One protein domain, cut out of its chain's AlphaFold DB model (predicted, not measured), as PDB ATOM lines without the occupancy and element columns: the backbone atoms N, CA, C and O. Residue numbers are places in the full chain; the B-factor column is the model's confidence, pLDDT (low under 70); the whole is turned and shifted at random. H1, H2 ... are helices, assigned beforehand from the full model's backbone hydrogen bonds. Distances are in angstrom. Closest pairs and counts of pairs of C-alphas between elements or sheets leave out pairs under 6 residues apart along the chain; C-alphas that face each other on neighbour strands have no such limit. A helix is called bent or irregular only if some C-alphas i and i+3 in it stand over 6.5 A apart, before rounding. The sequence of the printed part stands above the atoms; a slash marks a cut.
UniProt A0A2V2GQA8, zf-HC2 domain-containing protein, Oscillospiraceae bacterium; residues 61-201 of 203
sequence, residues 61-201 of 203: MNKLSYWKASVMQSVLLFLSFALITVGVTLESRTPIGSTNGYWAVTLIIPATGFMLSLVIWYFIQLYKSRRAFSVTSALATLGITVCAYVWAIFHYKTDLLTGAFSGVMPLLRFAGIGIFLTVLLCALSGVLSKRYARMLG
ATOM      1  N   MET A  61     -40.144 -26.199 -28.759       55.53
ATOM      2  CA  MET A  61     -41.280 -25.499 -28.151       55.53
ATOM      3  C   MET A  61     -41.040 -25.146 -26.674       55.53
ATOM      4  O   MET A  61     -41.351 -24.034 -26.247       55.53
ATOM      5  N   ASN A  62     -40.415 -26.055 -25.917       64.19
ATOM      6  CA  ASN A  62     -40.024 -25.807 -24.532       64.19
ATOM      7  C   ASN A  62     -38.917 -24.745 -24.489       64.19
ATOM      8  O   ASN A  62     -39.003 -23.791 -23.724       64.19
ATOM      9  N   LYS A  63     -37.912 -24.815 -25.371       72.06
ATOM     10  CA  LYS A  63     -36.803 -23.840 -25.384       72.06
ATOM     11  C   LYS A  63     -37.287 -22.386 -25.528       72.06
ATOM     12  O   LYS A  63     -36.756 -21.501 -24.857       72.06
ATOM     13  N   LEU A  64     -38.320 -22.141 -26.341       76.69
ATOM     14  CA  LEU A  64     -38.897 -20.804 -26.522       76.69
ATOM     15  C   LEU A  64     -39.646 -20.301 -25.278       76.69
ATOM     16  O   LEU A  64     -39.538 -19.119 -24.947       76.69
ATOM     17  N   SER A  65     -40.401 -21.159 -24.586       76.81
ATOM     18  CA  SER A  65     -41.141 -20.754 -23.384       76.81
ATOM     19  C   SER A  65     -40.208 -20.483 -22.202       76.81
ATOM     20  O   SER A  65     -40.372 -19.462 -21.533       76.81
ATOM     21  N   TYR A  66     -39.171 -21.310 -22.017       77.38
ATOM     22  CA  TYR A  66     -38.097 -21.065 -21.048       77.38
ATOM     23  C   TYR A  66     -37.353 -19.756 -21.353       77.38
ATOM     24  O   TYR A  66     -37.125 -18.959 -20.447       77.38
ATOM     25  N   TRP A  67     -37.035 -19.476 -22.623       79.69
ATOM     26  CA  TRP A  67     -36.397 -18.214 -23.008       79.69
ATOM     27  C   TRP A  67     -37.289 -16.998 -22.727       79.69
ATOM     28  O   TRP A  67     -36.839 -16.051 -22.087       79.69
ATOM     29  N   LYS A  68     -38.568 -17.037 -23.126       84.94
ATOM     30  CA  LYS A  68     -39.536 -15.960 -22.838       84.94
ATOM     31  C   LYS A  68     -39.687 -15.713 -21.338       84.94
ATOM     32  O   LYS A  68     -39.747 -14.561 -20.913       84.94
ATOM     33  N   ALA A  69     -39.731 -16.783 -20.548       83.69
ATOM     34  CA  ALA A  69     -39.781 -16.706 -19.098       83.69
ATOM     35  C   ALA A  69     -38.527 -15.995 -18.556       83.69
ATOM     36  O   ALA A  69     -38.651 -14.978 -17.872       83.69
ATOM     37  N   SER A  70     -37.327 -16.443 -18.937       84.56
ATOM     38  CA  SER A  70     -36.061 -15.811 -18.542       84.56
ATOM     39  C   SER A  70     -35.960 -14.341 -18.960       84.56
ATOM     40  O   SER A  70     -35.536 -13.517 -18.158       84.56
ATOM     41  N   VAL A  71     -36.410 -13.978 -20.167       88.94
ATOM     42  CA  VAL A  71     -36.442 -12.578 -20.626       88.94
ATOM     43  C   VAL A  71     -37.388 -11.739 -19.771       88.94
ATOM     44  O   VAL A  71     -36.995 -10.669 -19.314       88.94
ATOM     45  N   MET A  72     -38.608 -12.221 -19.504       87.00
ATOM     46  CA  MET A  72     -39.562 -11.506 -18.647       87.00
ATOM     47  C   MET A  72     -38.963 -11.240 -17.262       87.00
ATOM     48  O   MET A  72     -39.084 -10.135 -16.742       87.00
ATOM     49  N   GLN A  73     -38.279 -12.233 -16.692       87.12
ATOM     50  CA  GLN A  73     -37.631 -12.102 -15.392       87.12
ATOM     51  C   GLN A  73     -36.494 -11.077 -15.406       87.12
ATOM     52  O   GLN A  73     -36.450 -10.207 -14.537       87.12
ATOM     53  N   SER A  74     -35.603 -11.138 -16.398       90.19
ATOM     54  CA  SER A  74     -34.510 -10.171 -16.538       90.19
ATOM     55  C   SER A  74     -35.032  -8.744 -16.699       90.19
ATOM     56  O   SER A  74     -34.521  -7.827 -16.059       90.19
ATOM     57  N   VAL A  75     -36.091  -8.555 -17.494       92.94
ATOM     58  CA  VAL A  75     -36.741  -7.248 -17.672       92.94
ATOM     59  C   VAL A  75     -37.327  -6.742 -16.352       92.94
ATOM     60  O   VAL A  75     -37.106  -5.588 -15.996       92.94
ATOM     61  N   LEU A  76     -38.026  -7.589 -15.589       92.19
ATOM     62  CA  LEU A  76     -38.611  -7.202 -14.300       92.19
ATOM     63  C   LEU A  76     -37.548  -6.830 -13.257       92.19
ATOM     64  O   LEU A  76     -37.718  -5.846 -12.534       92.19
ATOM     65  N   LEU A  77     -36.442  -7.575 -13.194       91.88
ATOM     66  CA  LEU A  77     -35.319  -7.251 -12.311       91.88
ATOM     67  C   LEU A  77     -34.669  -5.923 -12.700       91.88
ATOM     68  O   LEU A  77     -34.413  -5.095 -11.828       91.88
ATOM     69  N   PHE A  78     -34.465  -5.686 -13.997       95.00
ATOM     70  CA  PHE A  78     -33.889  -4.438 -14.487       95.00
ATOM     71  C   PHE A  78     -34.796  -3.233 -14.209       95.00
ATOM     72  O   PHE A  78     -34.325  -2.204 -13.733       95.00
ATOM     73  N   LEU A  79     -36.109  -3.373 -14.424       94.19
ATOM     74  CA  LEU A  79     -37.095  -2.340 -14.085       94.19
ATOM     75  C   LEU A  79     -37.117  -2.040 -12.581       94.19
ATOM     76  O   LEU A  79     -37.178  -0.878 -12.189       94.19
ATOM     77  N   SER A  80     -37.030  -3.075 -11.742       94.00
ATOM     78  CA  SER A  80     -36.979  -2.913 -10.284       94.00
ATOM     79  C   SER A  80     -35.710  -2.182  -9.851       94.00
ATOM     80  O   SER A  80     -35.773  -1.261  -9.042       94.00
ATOM     81  N   PHE A  81     -34.563  -2.544 -10.431       95.56
ATOM     82  CA  PHE A  81     -33.294  -1.867 -10.179       95.56
ATOM     83  C   PHE A  81     -33.339  -0.396 -10.609       95.56
ATOM     84  O   PHE A  81     -32.973   0.477  -9.828       95.56
ATOM     85  N   ALA A  82     -33.872  -0.106 -11.799       96.31
ATOM     86  CA  ALA A  82     -34.054   1.263 -12.275       96.31
ATOM     87  C   ALA A  82     -34.945   2.089 -11.331       96.31
ATOM     88  O   ALA A  82     -34.628   3.240 -11.039       96.31
ATOM     89  N   LEU A  83     -36.022   1.495 -10.800       94.56
ATOM     90  CA  LEU A  83     -36.898   2.149  -9.824       94.56
ATOM     91  C   LEU A  83     -36.156   2.491  -8.524       94.56
ATOM     92  O   LEU A  83     -36.328   3.587  -7.990       94.56
ATOM     93  N   ILE A  84     -35.295   1.587  -8.044       95.75
ATOM     94  CA  ILE A  84     -34.433   1.830  -6.880       95.75
ATOM     95  C   ILE A  84     -33.464   2.982  -7.171       95.75
ATOM     96  O   ILE A  84     -33.355   3.896  -6.359       95.75
ATOM     97  N   THR A  85     -32.805   2.991  -8.335       95.62
ATOM     98  CA  THR A  85     -31.890   4.075  -8.738       95.62
ATOM     99  C   THR A  85     -32.597   5.428  -8.802       95.62
ATOM    100  O   THR A  85     -32.056   6.427  -8.321       95.62
ATOM    101  N   VAL A  86     -33.816   5.473  -9.348       95.38
ATOM    102  CA  VAL A  86     -34.651   6.683  -9.349       95.38
ATOM    103  C   VAL A  86     -34.956   7.117  -7.918       95.38
ATOM    104  O   VAL A  86     -34.750   8.283  -7.595       95.38
ATOM    105  N   GLY A  87     -35.363   6.193  -7.043       93.69
ATOM    106  CA  GLY A  87     -35.610   6.491  -5.631       93.69
ATOM    107  C   GLY A  87     -34.392   7.080  -4.920       93.69
ATOM    108  O   GLY A  87     -34.513   8.119  -4.282       93.69
ATOM    109  N   VAL A  88     -33.208   6.487  -5.101       93.56
ATOM    110  CA  VAL A  88     -31.945   6.998  -4.535       93.56
ATOM    111  C   VAL A  88     -31.603   8.385  -5.084       93.56
ATOM    112  O   VAL A  88     -31.150   9.249  -4.341       93.56
ATOM    113  N   THR A  89     -31.843   8.624  -6.374       94.31
ATOM    114  CA  THR A  89     -31.583   9.927  -7.010       94.31
ATOM    115  C   THR A  89     -32.543  11.011  -6.518       94.31
ATOM    116  O   THR A  89     -32.173  12.179  -6.432       94.31
ATOM    117  N   LEU A  90     -33.792  10.653  -6.221       91.25
ATOM    118  CA  LEU A  90     -34.768  11.579  -5.650       91.25
ATOM    119  C   LEU A  90     -34.435  11.895  -4.190       91.25
ATOM    120  O   LEU A  90     -34.482  13.059  -3.803       91.25
ATOM    121  N   GLU A  91     -34.024  10.885  -3.424       87.81
ATOM    122  CA  GLU A  91     -33.575  11.038  -2.038       87.81
ATOM    123  C   GLU A  91     -32.300  11.896  -1.932       87.81
ATOM    124  O   GLU A  91     -32.193  12.759  -1.068       87.81
ATOM    125  N   SER A  92     -31.338  11.746  -2.850       88.00
ATOM    126  CA  SER A  92     -30.121  12.577  -2.834       88.00
ATOM    127  C   SER A  92     -30.375  14.046  -3.186       88.00
ATOM    128  O   SER A  92     -29.550  14.907  -2.884       88.00
ATOM    129  N   ARG A  93     -31.514  14.345  -3.826       88.12
ATOM    130  CA  ARG A  93     -31.953  15.711  -4.142       88.12
ATOM    131  C   ARG A  93     -32.833  16.325  -3.061       88.12
ATOM    132  O   ARG A  93     -33.055  17.535  -3.106       88.12
ATOM    133  N   THR A  94     -33.366  15.538  -2.126       82.62
ATOM    134  CA  THR A  94     -34.180  16.087  -1.043       82.62
ATOM    135  C   THR A  94     -33.295  16.805  -0.024       82.62
ATOM    136  O   THR A  94     -32.355  16.205   0.496       82.62
ATOM    137  N   PRO A  95     -33.564  18.090   0.272       77.81
ATOM    138  CA  PRO A  95     -32.815  18.817   1.285       77.81
ATOM    139  C   PRO A  95     -33.102  18.255   2.681       77.81
ATOM    140  O   PRO A  95     -34.183  17.722   2.948       77.81
ATOM    141  N   ILE A  96     -32.135  18.428   3.581       73.12
ATOM    142  CA  ILE A  96     -32.261  18.060   4.993       73.12
ATOM    143  C   ILE A  96     -33.425  18.865   5.590       73.12
ATOM    144  O   ILE A  96     -33.415  20.096   5.577       73.12
ATOM    145  N   GLY A  97     -34.459  18.169   6.063       68.25
ATOM    146  CA  GLY A  97     -35.706  18.779   6.518       68.25
ATOM    147  C   GLY A  97     -36.802  17.745   6.781       68.25
ATOM    148  O   GLY A  97     -36.549  16.543   6.804       68.25
ATOM    149  N   SER A  98     -38.046  18.200   6.951       64.50
ATOM    150  CA  SER A  98     -39.185  17.337   7.319       64.50
ATOM    151  C   SER A  98     -39.602  16.320   6.248       64.50
ATOM    152  O   SER A  98     -40.365  15.402   6.542       64.50
ATOM    153  N   THR A  99     -39.122  16.484   5.014       70.00
ATOM    154  CA  THR A  99     -39.355  15.570   3.887       70.00
ATOM    155  C   THR A  99     -38.208  14.582   3.664       70.00
ATOM    156  O   THR A  99     -38.292  13.768   2.746       70.00
ATOM    157  N   ASN A 100     -37.138  14.657   4.463       76.19
ATOM    158  CA  ASN A 100     -36.006  13.737   4.379       76.19
ATOM    159  C   ASN A 100     -36.459  12.302   4.703       76.19
ATOM    160  O   ASN A 100     -37.291  12.095   5.591       76.19
ATOM    161  N   GLY A 101     -35.964  11.311   3.964       78.94
ATOM    162  CA  GLY A 101     -36.369   9.914   4.107       78.94
ATOM    163  C   GLY A 101     -37.687   9.540   3.437       78.94
ATOM    164  O   GLY A 101     -38.049   8.362   3.465       78.94
ATOM    165  N   TYR A 102     -38.405  10.489   2.818       83.38
ATOM    166  CA  TYR A 102     -39.663  10.208   2.117       83.38
ATOM    167  C   TYR A 102     -39.466   9.155   1.023       83.38
ATOM    168  O   TYR A 102     -40.139   8.125   1.042       83.38
ATOM    169  N   TRP A 103     -38.514   9.356   0.105       87.75
ATOM    170  CA  TRP A 103     -38.305   8.432  -1.012       87.75
ATOM    171  C   TRP A 103     -37.713   7.108  -0.545       87.75
ATOM    172  O   TRP A 103     -38.043   6.057  -1.107       87.75
ATOM    173  N   ALA A 104     -36.911   7.139   0.522       88.00
ATOM    174  CA  ALA A 104     -36.443   5.933   1.183       88.00
ATOM    175  C   ALA A 104     -37.609   5.039   1.641       88.00
ATOM    176  O   ALA A 104     -37.665   3.871   1.248       88.00
ATOM    177  N   VAL A 105     -38.578   5.583   2.391       86.62
ATOM    178  CA  VAL A 105     -39.702   4.785   2.910       86.62
ATOM    179  C   VAL A 105     -40.782   4.489   1.873       86.62
ATOM    180  O   VAL A 105     -41.341   3.396   1.886       86.62
ATOM    181  N   THR A 106     -41.090   5.412   0.957       88.31
ATOM    182  CA  THR A 106     -42.206   5.219   0.019       88.31
ATOM    183  C   THR A 106     -41.823   4.489  -1.256       88.31
ATOM    184  O   THR A 106     -42.716   3.971  -1.919       88.31
ATOM    185  N   LEU A 107     -40.543   4.474  -1.647       90.25
ATOM    186  CA  LEU A 107     -40.123   3.959  -2.954       90.25
ATOM    187  C   LEU A 107     -38.966   2.960  -2.867       90.25
ATOM    188  O   LEU A 107     -39.094   1.853  -3.390       90.25
ATOM    189  N   ILE A 108     -37.868   3.300  -2.183       93.44
ATOM    190  CA  ILE A 108     -36.663   2.451  -2.137       93.44
ATOM    191  C   ILE A 108     -36.946   1.131  -1.407       93.44
ATOM    192  O   ILE A 108     -36.655   0.057  -1.940       93.44
ATOM    193  N   ILE A 109     -37.544   1.174  -0.212       93.19
ATOM    194  CA  ILE A 109     -37.827  -0.040   0.573       93.19
ATOM    195  C   ILE A 109     -38.853  -0.960  -0.127       93.19
ATOM    196  O   ILE A 109     -38.579  -2.154  -0.271       93.19
ATOM    197  N   PRO A 110     -39.995  -0.465  -0.649       92.88
ATOM    198  CA  PRO A 110     -40.897  -1.292  -1.453       92.88
ATOM    199  C   PRO A 110     -40.236  -1.906  -2.692       92.88
ATOM    200  O   PRO A 110     -40.424  -3.095  -2.959       92.88
ATOM    201  N   ALA A 111     -39.450  -1.123  -3.440       94.00
ATOM    202  CA  ALA A 111     -38.810  -1.588  -4.668       94.00
ATOM    203  C   ALA A 111     -37.724  -2.642  -4.400       94.00
ATOM    204  O   ALA A 111     -37.634  -3.632  -5.126       94.00
ATOM    205  N   THR A 112     -36.938  -2.482  -3.331       93.25
ATOM    206  CA  THR A 112     -35.949  -3.486  -2.899       93.25
ATOM    207  C   THR A 112     -36.616  -4.778  -2.430       93.25
ATOM    208  O   THR A 112     -36.189  -5.861  -2.831       93.25
ATOM    209  N   GLY A 113     -37.711  -4.692  -1.668       92.44
ATOM    210  CA  GLY A 113     -38.512  -5.860  -1.289       92.44
ATOM    211  C   GLY A 113     -39.071  -6.620  -2.495       92.44
ATOM    212  O   GLY A 113     -38.986  -7.849  -2.562       92.44
ATOM    213  N   PHE A 114     -39.585  -5.890  -3.487       92.94
ATOM    214  CA  PHE A 114     -40.049  -6.465  -4.749       92.94
ATOM    215  C   PHE A 114     -38.916  -7.139  -5.532       92.94
ATOM    216  O   PHE A 114     -39.061  -8.284  -5.958       92.94
ATOM    217  N   MET A 115     -37.763  -6.476  -5.655       93.69
ATOM    218  CA  MET A 115     -36.584  -7.028  -6.322       93.69
ATOM    219  C   MET A 115     -36.119  -8.335  -5.662       93.69
ATOM    220  O   MET A 115     -35.911  -9.326  -6.362       93.69
ATOM    221  N   LEU A 116     -36.014  -8.377  -4.329       91.75
ATOM    222  CA  LEU A 116     -35.649  -9.593  -3.587       91.75
ATOM    223  C   LEU A 116     -36.643 -10.732  -3.839       91.75
ATOM    224  O   LEU A 116     -36.230 -11.866  -4.090       91.75
ATOM    225  N   SER A 117     -37.944 -10.426  -3.846       89.75
ATOM    226  CA  SER A 117     -38.995 -11.399  -4.154       89.75
ATOM    227  C   SER A 117     -38.846 -11.996  -5.558       89.75
ATOM    228  O   SER A 117     -38.974 -13.213  -5.718       89.75
ATOM    229  N   LEU A 118     -38.516 -11.177  -6.564       89.25
ATOM    230  CA  LEU A 118     -38.238 -11.656  -7.921       89.25
ATOM    231  C   LEU A 118     -37.003 -12.568  -7.951       89.25
ATOM    232  O   LEU A 118     -37.066 -13.659  -8.520       89.25
ATOM    233  N   VAL A 119     -35.897 -12.165  -7.316       87.06
ATOM    234  CA  VAL A 119     -34.644 -12.945  -7.278       87.06
ATOM    235  C   VAL A 119     -34.856 -14.314  -6.635       87.06
ATOM    236  O   VAL A 119     -34.471 -15.334  -7.202       87.06
ATOM    237  N   ILE A 120     -35.513 -14.367  -5.481       84.62
ATOM    238  CA  ILE A 120     -35.815 -15.618  -4.771       84.62
ATOM    239  C   ILE A 120     -36.553 -16.606  -5.662       84.62
ATOM    240  O   ILE A 120     -36.278 -17.808  -5.676       84.62
ATOM    241  N   TRP A 121     -37.498 -16.093  -6.431       77.38
ATOM    242  CA  TRP A 121     -38.301 -16.933  -7.279       77.38
ATOM    243  C   TRP A 121     -37.550 -17.393  -8.542       77.38
ATOM    244  O   TRP A 121     -37.864 -18.445  -9.091       77.38
ATOM    245  N   TYR A 122     -36.492 -16.701  -8.976       78.44
ATOM    246  CA  TYR A 122     -35.561 -17.282  -9.952       78.44
ATOM    247  C   TYR A 122     -34.917 -18.560  -9.388       78.44
ATOM    248  O   TYR A 122     -34.915 -19.606 -10.040       78.44
ATOM    249  N   PHE A 123     -34.470 -18.513  -8.130       76.50
ATOM    250  CA  PHE A 123     -33.835 -19.653  -7.467       76.50
ATOM    251  C   PHE A 123     -34.795 -20.809  -7.156       76.50
ATOM    252  O   PHE A 123     -34.355 -21.956  -7.167       76.50
ATOM    253  N   ILE A 124     -36.103 -20.575  -6.961       73.31
ATOM    254  CA  ILE A 124     -37.073 -21.653  -6.665       73.31
ATOM    255  C   ILE A 124     -37.098 -22.756  -7.732       73.31
ATOM    256  O   ILE A 124     -37.470 -23.893  -7.451       73.31
ATOM    257  N   GLN A 125     -36.703 -22.434  -8.967       66.44
ATOM    258  CA  GLN A 125     -36.645 -23.389 -10.071       66.44
ATOM    259  C   GLN A 125     -35.538 -24.417  -9.909       66.44
ATOM    260  O   GLN A 125     -35.654 -25.511 -10.460       66.44
ATOM    261  N   LEU A 126     -34.494 -24.050  -9.169       67.88
ATOM    262  CA  LEU A 126     -33.377 -24.918  -8.868       67.88
ATOM    263  C   LEU A 126     -33.723 -25.877  -7.735       67.88
ATOM    264  O   LEU A 126     -33.113 -26.926  -7.672       67.88
ATOM    265  N   TYR A 127     -34.714 -25.595  -6.883       66.56
ATOM    266  CA  TYR A 127     -35.026 -26.443  -5.729       66.56
ATOM    267  C   TYR A 127     -36.099 -27.499  -6.014       66.56
ATOM    268  O   TYR A 127     -37.148 -27.233  -6.607       66.56
ATOM    269  N   LYS A 128     -35.867 -28.712  -5.502       59.72
ATOM    270  CA  LYS A 128     -36.800 -29.846  -5.581       59.72
ATOM    271  C   LYS A 128     -38.056 -29.632  -4.720       59.72
ATOM    272  O   LYS A 128     -39.164 -29.923  -5.168       59.72
ATOM    273  N   SER A 129     -37.906 -29.071  -3.513       67.38
ATOM    274  CA  SER A 129     -39.016 -28.750  -2.596       67.38
ATOM    275  C   SER A 129     -39.451 -27.285  -2.715       67.38
ATOM    276  O   SER A 129     -38.986 -26.406  -1.987       67.38
ATOM    277  N   ARG A 130     -40.380 -27.006  -3.641       70.12
ATOM    278  CA  ARG A 130     -40.825 -25.630  -3.940       70.12
ATOM    279  C   ARG A 130     -41.552 -24.954  -2.776       70.12
ATOM    280  O   ARG A 130     -41.357 -23.767  -2.551       70.12
ATOM    281  N   ARG A 131     -42.386 -25.689  -2.027       72.50
ATOM    282  CA  ARG A 131     -43.219 -25.103  -0.956       72.50
ATOM    283  C   ARG A 131     -42.385 -24.631   0.234       72.50
ATOM    284  O   ARG A 131     -42.543 -23.492   0.651       72.50
ATOM    285  N   ALA A 132     -41.479 -25.471   0.738       73.06
ATOM    286  CA  ALA A 132     -40.637 -25.120   1.883       73.06
ATOM    287  C   ALA A 132     -39.701 -23.949   1.548       73.06
ATOM    288  O   ALA A 132     -39.667 -22.964   2.279       73.06
ATOM    289  N   PHE A 133     -39.026 -24.004   0.393       77.62
ATOM    290  CA  PHE A 133     -38.163 -22.911  -0.055       77.62
ATOM    291  C   PHE A 133     -38.948 -21.610  -0.267       77.62
ATOM    292  O   PHE A 133     -38.505 -20.552   0.173       77.62
ATOM    293  N   SER A 134     -40.142 -21.671  -0.874       81.06
ATOM    294  CA  SER A 134     -40.993 -20.492  -1.082       81.06
ATOM    295  C   SER A 134     -41.423 -19.835   0.227       81.06
ATOM    296  O   SER A 134     -41.431 -18.612   0.305       81.06
ATOM    297  N   VAL A 135     -41.810 -20.620   1.237       82.25
ATOM    298  CA  VAL A 135     -42.267 -20.074   2.523       82.25
ATOM    299  C   VAL A 135     -41.099 -19.445   3.276       82.25
ATOM    300  O   VAL A 135     -41.192 -18.290   3.683       82.25
ATOM    301  N   THR A 136     -39.974 -20.152   3.398       80.94
ATOM    302  CA  THR A 136     -38.788 -19.644   4.106       80.94
ATOM    303  C   THR A 136     -38.247 -18.369   3.464       80.94
ATOM    304  O   THR A 136     -37.933 -17.403   4.155       80.94
ATOM    305  N   SER A 137     -38.174 -18.327   2.136       84.25
ATOM    306  CA  SER A 137     -37.671 -17.160   1.409       84.25
ATOM    307  C   SER A 137     -38.635 -15.964   1.438       84.25
ATOM    308  O   SER A 137     -38.192 -14.818   1.555       84.25
ATOM    309  N   ALA A 138     -39.951 -16.207   1.416       83.44
ATOM    310  CA  ALA A 138     -40.953 -15.165   1.628       83.44
ATOM    311  C   ALA A 138     -40.857 -14.567   3.041       83.44
ATOM    312  O   ALA A 138     -40.857 -13.345   3.184       83.44
ATOM    313  N   LEU A 139     -40.695 -15.408   4.068       86.56
ATOM    314  CA  LEU A 139     -40.467 -14.958   5.445       86.56
ATOM    315  C   LEU A 139     -39.166 -14.161   5.574       86.56
ATOM    316  O   LEU A 139     -39.157 -13.120   6.224       86.56
ATOM    317  N   ALA A 140     -38.090 -14.594   4.911       86.69
ATOM    318  CA  ALA A 140     -36.826 -13.864   4.899       86.69
ATOM    319  C   ALA A 140     -36.967 -12.480   4.244       86.69
ATOM    320  O   ALA A 140     -36.482 -11.492   4.788       86.69
ATOM    321  N   THR A 141     -37.688 -12.373   3.122       87.69
ATOM    322  CA  THR A 141     -37.921 -11.080   2.446       87.69
ATOM    323  C   THR A 141     -38.795 -10.159   3.288       87.69
ATOM    324  O   THR A 141     -38.517  -8.965   3.392       87.69
ATOM    325  N   LEU A 142     -39.827 -10.708   3.928       88.81
ATOM    326  CA  LEU A 142     -40.664  -9.962   4.861       88.81
ATOM    327  C   LEU A 142     -39.842  -9.464   6.059       88.81
ATOM    328  O   LEU A 142     -39.925  -8.294   6.409       88.81
ATOM    329  N   GLY A 143     -38.982 -10.309   6.629       89.62
ATOM    330  CA  GLY A 143     -38.070  -9.913   7.702       89.62
ATOM    331  C   GLY A 143     -37.121  -8.788   7.280       89.62
ATOM    332  O   GLY A 143     -37.036  -7.773   7.963       89.62
ATOM    333  N   ILE A 144     -36.465  -8.919   6.121       91.06
ATOM    334  CA  ILE A 144     -35.538  -7.902   5.595       91.06
ATOM    335  C   ILE A 144     -36.260  -6.572   5.345       91.06
ATOM    336  O   ILE A 144     -35.757  -5.521   5.739       91.06
ATOM    337  N   THR A 145     -37.442  -6.600   4.727       89.56
ATOM    338  CA  THR A 145     -38.216  -5.380   4.431       89.56
ATOM    339  C   THR A 145     -38.718  -4.691   5.697       89.56
ATOM    340  O   THR A 145     -38.595  -3.473   5.809       89.56
ATOM    341  N   VAL A 146     -39.208  -5.445   6.687       89.81
ATOM    342  CA  VAL A 146     -39.601  -4.893   7.994       89.81
ATOM    343  C   VAL A 146     -38.396  -4.285   8.711       89.81
ATOM    344  O   VAL A 146     -38.479  -3.149   9.177       89.81
ATOM    345  N   CYS A 147     -37.258  -4.982   8.748       91.50
ATOM    346  CA  CYS A 147     -36.023  -4.449   9.324       91.50
ATOM    347  C   CYS A 147     -35.565  -3.167   8.615       91.50
ATOM    348  O   CYS A 147     -35.134  -2.233   9.286       91.50
ATOM    349  N   ALA A 148     -35.702  -3.085   7.288       90.25
ATOM    350  CA  ALA A 148     -35.380  -1.881   6.524       90.25
ATOM    351  C   ALA A 148     -36.294  -0.700   6.890       90.25
ATOM    352  O   ALA A 148     -35.799   0.411   7.069       90.25
ATOM    353  N   TYR A 149     -37.603  -0.926   7.066       87.12
ATOM    354  CA  TYR A 149     -38.526   0.113   7.543       87.12
ATOM    355  C   TYR A 149     -38.184   0.586   8.952       87.12
ATOM    356  O   TYR A 149     -38.142   1.790   9.200       87.12
ATOM    357  N   VAL A 150     -37.910  -0.344   9.868       87.31
ATOM    358  CA  VAL A 150     -37.501  -0.011  11.238       87.31
ATOM    359  C   VAL A 150     -36.207   0.801  11.214       87.31
ATOM    360  O   VAL A 150     -36.144   1.866  11.825       87.31
ATOM    361  N   TRP A 151     -35.204   0.352  10.457       87.75
ATOM    362  CA  TRP A 151     -33.937   1.061  10.298       87.75
ATOM    363  C   TRP A 151     -34.124   2.467   9.728       87.75
ATOM    364  O   TRP A 151     -33.578   3.418  10.279       87.75
ATOM    365  N   ALA A 152     -34.929   2.621   8.675       84.00
ATOM    366  CA  ALA A 152     -35.224   3.926   8.091       84.00
ATOM    367  C   ALA A 152     -35.887   4.855   9.113       84.00
ATOM    368  O   ALA A 152     -35.475   6.003   9.253       84.00
ATOM    369  N   ILE A 153     -36.842   4.352   9.901       78.50
ATOM    370  CA  ILE A 153     -37.445   5.137  10.980       78.50
ATOM    371  C   ILE A 153     -36.373   5.613  11.963       78.50
ATOM    372  O   ILE A 153     -36.383   6.784  12.312       78.50
ATOM    373  N   PHE A 154     -35.434   4.766  12.394       79.62
ATOM    374  CA  PHE A 154     -34.371   5.185  13.318       79.62
ATOM    375  C   PHE A 154     -33.374   6.167  12.692       79.62
ATOM    376  O   PHE A 154     -33.063   7.181  13.314       79.62
ATOM    377  N   HIS A 155     -32.912   5.898  11.471       80.88
ATOM    378  CA  HIS A 155     -31.922   6.713  10.766       80.88
ATOM    379  C   HIS A 155     -32.440   8.125  10.471       80.88
ATOM    380  O   HIS A 155     -31.765   9.115  10.742       80.88
ATOM    381  N   TYR A 156     -33.683   8.235  10.003       74.56
ATOM    382  CA  TYR A 156     -34.293   9.534   9.728       74.56
ATOM    383  C   TYR A 156     -34.895  10.187  10.988       74.56
ATOM    384  O   TYR A 156     -35.171  11.384  10.994       74.56
ATOM    385  N   LYS A 157     -35.041   9.445  12.099       66.88
ATOM    386  CA  LYS A 157     -35.377   9.997  13.426       66.88
ATOM    387  C   LYS A 157     -34.172  10.628  14.126       66.88
ATOM    388  O   LYS A 157     -34.374  11.537  14.927       66.88
ATOM    389  N   THR A 158     -32.936  10.206  13.847       53.06
ATOM    390  CA  THR A 158     -31.745  10.857  14.424       53.06
ATOM    391  C   THR A 158     -31.546  12.295  13.932       53.06
ATOM    392  O   THR A 158     -31.112  13.126  14.723       53.06
ATOM    393  N   ASP A 159     -31.994  12.630  12.717       51.50
ATOM    394  CA  ASP A 159     -32.073  14.021  12.228       51.50
ATOM    395  C   ASP A 159     -33.246  14.823  12.833       51.50
ATOM    396  O   ASP A 159     -33.289  16.047  12.737       51.50
ATOM    397  N   LEU A 160     -34.209  14.156  13.479       42.84
ATOM    398  CA  LEU A 160     -35.427  14.764  14.030       42.84
ATOM    399  C   LEU A 160     -35.257  15.269  15.477       42.84
ATOM    400  O   LEU A 160     -36.046  16.083  15.955       42.84
ATOM    401  N   LEU A 161     -34.236  14.796  16.202       46.47
ATOM    402  CA  LEU A 161     -33.973  15.202  17.593       46.47
ATOM    403  C   LEU A 161     -33.344  16.602  17.714       46.47
ATOM    404  O   LEU A 161     -33.392  17.194  18.789       46.47
ATOM    405  N   THR A 162     -32.800  17.154  16.628       52.84
ATOM    406  CA  THR A 162     -32.200  18.498  16.580       52.84
ATOM    407  C   THR A 162     -33.194  19.602  16.193       52.84
ATOM    408  O   THR A 162     -32.847  20.779  16.282       52.84
ATOM    409  N   GLY A 163     -34.445  19.279  15.839       47.38
ATOM    410  CA  GLY A 163     -35.443  20.292  15.487       47.38
ATOM    411  C   GLY A 163     -36.867  19.757  15.318       47.38
ATOM    412  O   GLY A 163     -37.194  19.155  14.306       47.38
ATOM    413  N   ALA A 164     -37.725  20.098  16.286       43.62
ATOM    414  CA  ALA A 164     -39.187  19.992  16.287       43.62
ATOM    415  C   ALA A 164     -39.813  18.575  16.252       43.62
ATOM    416  O   ALA A 164     -39.790  17.845  15.267       43.62
ATOM    417  N   PHE A 165     -40.566  18.261  17.313       45.06
ATOM    418  CA  PHE A 165     -41.456  17.096  17.463       45.06
ATOM    419  C   PHE A 165     -42.600  16.997  16.414       45.06
ATOM    420  O   PHE A 165     -43.492  16.161  16.548       45.06
ATOM    421  N   SER A 166     -42.600  17.816  15.357       47.84
ATOM    422  CA  SER A 166     -43.643  17.874  14.323       47.84
ATOM    423  C   SER A 166     -43.450  16.884  13.157       47.84
ATOM    424  O   SER A 166     -44.394  16.668  12.397       47.84
ATOM    425  N   GLY A 167     -42.280  16.243  13.010       49.66
ATOM    426  CA  GLY A 167     -41.962  15.356  11.870       49.66
ATOM    427  C   GLY A 167     -42.259  13.855  12.046       49.66
ATOM    428  O   GLY A 167     -42.214  13.107  11.070       49.66
ATOM    429  N   VAL A 168     -42.645  13.398  13.246       53.06
ATOM    430  CA  VAL A 168     -42.939  11.969  13.509       53.06
ATOM    431  C   VAL A 168     -44.223  11.508  12.800       53.06
ATOM    432  O   VAL A 168     -44.279  10.411  12.246       53.06
ATOM    433  N   MET A 169     -45.258  12.356  12.783       52.47
ATOM    434  CA  MET A 169     -46.549  12.052  12.151       52.47
ATOM    435  C   MET A 169     -46.492  11.980  10.616       52.47
ATOM    436  O   MET A 169     -47.088  11.058  10.058       52.47
ATOM    437  N   PRO A 170     -45.786  12.884   9.908       60.12
ATOM    438  CA  PRO A 170     -45.520  12.739   8.479       60.12
ATOM    439  C   PRO A 170     -44.798  11.431   8.147       60.12
ATOM    440  O   PRO A 170     -45.279  10.695   7.294       60.12
ATOM    441  N   LEU A 171     -43.721  11.082   8.863       61.16
ATOM    442  CA  LEU A 171     -42.955   9.857   8.601       61.16
ATOM    443  C   LEU A 171     -43.796   8.587   8.812       61.16
ATOM    444  O   LEU A 171     -43.746   7.682   7.984       61.16
ATOM    445  N   LEU A 172     -44.631   8.535   9.857       63.97
ATOM    446  CA  LEU A 172     -45.593   7.442  10.065       63.97
ATOM    447  C   LEU A 172     -46.674   7.387   8.973       63.97
ATOM    448  O   LEU A 172     -47.048   6.300   8.531       63.97
ATOM    449  N   ARG A 173     -47.162   8.541   8.497       66.62
ATOM    450  CA  ARG A 173     -48.107   8.608   7.367       66.62
ATOM    451  C   ARG A 173     -47.463   8.133   6.061       66.62
ATOM    452  O   ARG A 173     -48.091   7.383   5.317       66.62
ATOM    453  N   PHE A 174     -46.214   8.512   5.801       70.00
ATOM    454  CA  PHE A 174     -45.453   8.076   4.628       70.00
ATOM    455  C   PHE A 174     -45.071   6.597   4.707       70.00
ATOM    456  O   PHE A 174     -45.153   5.896   3.700       70.00
ATOM    457  N   ALA A 175     -44.770   6.084   5.901       73.00
ATOM    458  CA  ALA A 175     -44.594   4.655   6.130       73.00
ATOM    459  C   ALA A 175     -45.867   3.870   5.776       73.00
ATOM    460  O   ALA A 175     -45.767   2.801   5.189       73.00
ATOM    461  N   GLY A 176     -47.062   4.419   6.034       79.19
ATOM    462  CA  GLY A 176     -48.323   3.822   5.582       79.19
ATOM    463  C   GLY A 176     -48.414   3.673   4.056       79.19
ATOM    464  O   GLY A 176     -48.799   2.613   3.564       79.19
ATOM    465  N   ILE A 177     -48.000   4.700   3.306       82.81
ATOM    466  CA  ILE A 177     -47.943   4.663   1.833       82.81
ATOM    467  C   ILE A 177     -46.905   3.640   1.356       82.81
ATOM    468  O   ILE A 177     -47.195   2.844   0.464       82.81
ATOM    469  N   GLY A 178     -45.721   3.627   1.974       84.44
ATOM    470  CA  GLY A 178     -44.677   2.645   1.692       84.44
ATOM    471  C   GLY A 178     -45.161   1.215   1.922       84.44
ATOM    472  O   GLY A 178     -45.081   0.389   1.018       84.44
ATOM    473  N   ILE A 179     -45.748   0.928   3.088       85.88
ATOM    474  CA  ILE A 179     -46.295  -0.392   3.432       85.88
ATOM    475  C   ILE A 179     -47.380  -0.800   2.434       85.88
ATOM    476  O   ILE A 179     -47.365  -1.931   1.947       85.88
ATOM    477  N   PHE A 180     -48.291   0.110   2.082       88.88
ATOM    478  CA  PHE A 180     -49.309  -0.155   1.067       88.88
ATOM    479  C   PHE A 180     -48.679  -0.517  -0.286       88.88
ATOM    480  O   PHE A 180     -49.066  -1.515  -0.897       88.88
ATOM    481  N   LEU A 181     -47.666   0.236  -0.729       89.69
ATOM    482  CA  LEU A 181     -46.942  -0.065  -1.962       89.69
ATOM    483  C   LEU A 181     -46.195  -1.403  -1.872       89.69
ATOM    484  O   LEU A 181     -46.208  -2.167  -2.833       89.69
ATOM    485  N   THR A 182     -45.592  -1.730  -0.726       89.62
ATOM    486  CA  THR A 182     -44.962  -3.035  -0.485       89.62
ATOM    487  C   THR A 182     -45.983  -4.162  -0.632       89.62
ATOM    488  O   THR A 182     -45.723  -5.118  -1.356       89.62
ATOM    489  N   VAL A 183     -47.167  -4.040  -0.024       89.62
ATOM    490  CA  VAL A 183     -48.247  -5.035  -0.151       89.62
ATOM    491  C   VAL A 183     -48.697  -5.174  -1.606       89.62
ATOM    492  O   VAL A 183     -48.843  -6.296  -2.098       89.62
ATOM    493  N   LEU A 184     -48.860  -4.057  -2.321       92.06
ATOM    494  CA  LEU A 184     -49.227  -4.051  -3.738       92.06
ATOM    495  C   LEU A 184     -48.174  -4.762  -4.601       92.06
ATOM    496  O   LEU A 184     -48.517  -5.614  -5.422       92.06
ATOM    497  N   LEU A 185     -46.891  -4.450  -4.401       90.81
ATOM    498  CA  LEU A 185     -45.781  -5.073  -5.121       90.81
ATOM    499  C   LEU A 185     -45.629  -6.559  -4.769       90.81
ATOM    500  O   LEU A 185     -45.339  -7.367  -5.650       90.81
ATOM    501  N   CYS A 186     -45.892  -6.956  -3.523       87.62
ATOM    502  CA  CYS A 186     -45.957  -8.364  -3.130       87.62
ATOM    503  C   CYS A 186     -47.100  -9.100  -3.847       87.62
ATOM    504  O   CYS A 186     -46.886 -10.191  -4.380       87.62
ATOM    505  N   ALA A 187     -48.296  -8.506  -3.917       88.19
ATOM    506  CA  ALA A 187     -49.421  -9.077  -4.657       88.19
ATOM    507  C   ALA A 187     -49.099  -9.204  -6.156       88.19
ATOM    508  O   ALA A 187     -49.329 -10.256  -6.758       88.19
ATOM    509  N   LEU A 188     -48.490  -8.167  -6.741       90.50
ATOM    510  CA  LEU A 188     -48.020  -8.167  -8.125       90.50
ATOM    511  C   LEU A 188     -46.979  -9.267  -8.370       90.50
ATOM    512  O   LEU A 188     -47.108 -10.020  -9.336       90.50
ATOM    513  N   SER A 189     -45.990  -9.410  -7.483       87.38
ATOM    514  CA  SER A 189     -44.989 -10.484  -7.542       87.38
ATOM    515  C   SER A 189     -45.655 -11.863  -7.537       87.38
ATOM    516  O   SER A 189     -45.339 -12.712  -8.371       87.38
ATOM    517  N   GLY A 190     -46.671 -12.068  -6.690       83.75
ATOM    518  CA  GLY A 190     -47.463 -13.300  -6.666       83.75
ATOM    519  C   GLY A 190     -48.183 -13.597  -7.990       83.75
ATOM    520  O   GLY A 190     -48.194 -14.740  -8.454       83.75
ATOM    521  N   VAL A 191     -48.757 -12.579  -8.639       87.69
ATOM    522  CA  VAL A 191     -49.411 -12.721  -9.955       87.69
ATOM    523  C   VAL A 191     -48.395 -13.039 -11.057       87.69
ATOM    524  O   VAL A 191     -48.625 -13.943 -11.869       87.69
ATOM    525  N   LEU A 192     -47.261 -12.334 -11.081       86.62
ATOM    526  CA  LEU A 192     -46.178 -12.546 -12.046       86.62
ATOM    527  C   LEU A 192     -45.555 -13.938 -11.893       86.62
ATOM    528  O   LEU A 192     -45.351 -14.637 -12.891       86.62
ATOM    529  N   SER A 193     -45.370 -14.382 -10.649       81.81
ATOM    530  CA  SER A 193     -44.930 -15.732 -10.298       81.81
ATOM    531  C   SER A 193     -45.858 -16.800 -10.892       81.81
ATOM    532  O   SER A 193     -45.412 -17.684 -11.625       81.81
ATOM    533  N   LYS A 194     -47.180 -16.679 -10.707       82.44
ATOM    534  CA  LYS A 194     -48.148 -17.611 -11.319       82.44
ATOM    535  C   LYS A 194     -48.114 -17.587 -12.848       82.44
ATOM    536  O   LYS A 194     -48.314 -18.616 -13.494       82.44
ATOM    537  N   ARG A 195     -47.923 -16.413 -13.461       83.75
ATOM    538  CA  ARG A 195     -47.867 -16.280 -14.929       83.75
ATOM    539  C   ARG A 195     -46.664 -17.012 -15.509       83.75
ATOM    540  O   ARG A 195     -46.786 -17.680 -16.529       83.75
ATOM    541  N   TYR A 196     -45.522 -16.913 -14.861       78.62
ATOM    542  CA  TYR A 196     -44.313 -17.577 -15.323       78.62
ATOM    543  C   TYR A 196     -44.268 -19.059 -14.974       78.62
ATOM    544  O   TYR A 196     -43.795 -19.831 -15.799       78.62
ATOM    545  N   ALA A 197     -44.813 -19.485 -13.829       77.25
ATOM    546  CA  ALA A 197     -44.988 -20.910 -13.536       77.25
ATOM    547  C   ALA A 197     -45.772 -21.606 -14.670       77.25
ATOM    548  O   ALA A 197     -45.311 -22.605 -15.225       77.25
ATOM    549  N   ARG A 198     -46.857 -20.966 -15.139       80.31
ATOM    550  CA  ARG A 198     -47.600 -21.387 -16.339       80.31
ATOM    551  C   ARG A 198     -46.744 -21.418 -17.610       80.31
ATOM    552  O   ARG A 198     -46.843 -22.377 -18.364       80.31
ATOM    553  N   MET A 199     -45.887 -20.418 -17.850       76.00
ATOM    554  CA  MET A 199     -44.973 -20.428 -19.013       76.00
ATOM    555  C   MET A 199     -43.983 -21.599 -18.979       76.00
ATOM    556  O   MET A 199     -43.597 -22.103 -20.032       76.00
ATOM    557  N   LEU A 200     -43.603 -22.056 -17.786       70.50
ATOM    558  CA  LEU A 200     -42.723 -23.207 -17.603       70.50
ATOM    559  C   LEU A 200     -43.449 -24.563 -17.613       70.50
ATOM    560  O   LEU A 200     -42.795 -25.589 -17.419       70.50
ATOM    561  N   GLY A 201     -44.774 -24.591 -17.802       67.94
ATOM    562  CA  GLY A 201     -45.571 -25.822 -17.723       67.94
ATOM    563  C   GLY A 201     -45.565 -26.451 -16.325       67.94
ATOM    564  O   GLY A 201     -45.686 -27.664 -16.186       67.94
TER     565      GLY A 201
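This is residues 61 to 201 of the 203 residues of the protein "zf-HC2 domain-containing protein" of Oscillospiraceae bacterium (UniProt A0A2V2GQA8). Four long helices form an up-and-down bundle, each running against the one before it: H1, H2 and H3 side by side in a row, H4 packed along H2. The printed part has 141 residues, of which 116 are in the four named helices, in the order H1, H2, H3, H4 along the chain; there is no named strand, and the class is all helix. It is only just loose, close to compact, with radius of gyration of the C-alphas 17.8 A, and a rod of 63 by 29 by 18 A.

H1, residues 61 to 93, touches H2, residues 102 to 123, closest at C-alphas 84 and 108, 5.3 A, at a shallow tilt of 21 degrees, opposite ways. H4, residues 168 to 199, touches H2 the same way, closest at C-alphas 106 and 178, 3.9 A; its residues 196 to 199 alone touch H1, closest at C-alphas 65 and 199, 5.8 A. H3, residues 130 to 158, touches H2, closest at C-alphas 113 and 145, 5.7 A, only just touches H4, with 3 pairs of C-alphas within 8 A, and is apart from H1. H2 is only just irregular, C-alphas 106 and 109 being 6.9 A apart, and has a kink of 27 degrees near residue 109. O i to N i+4 pairs are within hydrogen-bond range throughout H1, H3 and H4, and in 16 of 18 in H2.

From first to last C-alpha H1 measures 48.6 A, H2 31.9 A, H3 41.8 A and H4 45.9 A. C-alpha 61 is at (-41.280, -25.499, -28.151), C-alpha 199 at (-44.973, -20.428, -19.013).

The farthest C-alphas, of Met 61 and Ala 164, are 63.6 A apart. The printed part has no cut, and the three links are short. Mean pLDDT of the printed part is 80.2; residues 157 to 173 are among those under 70.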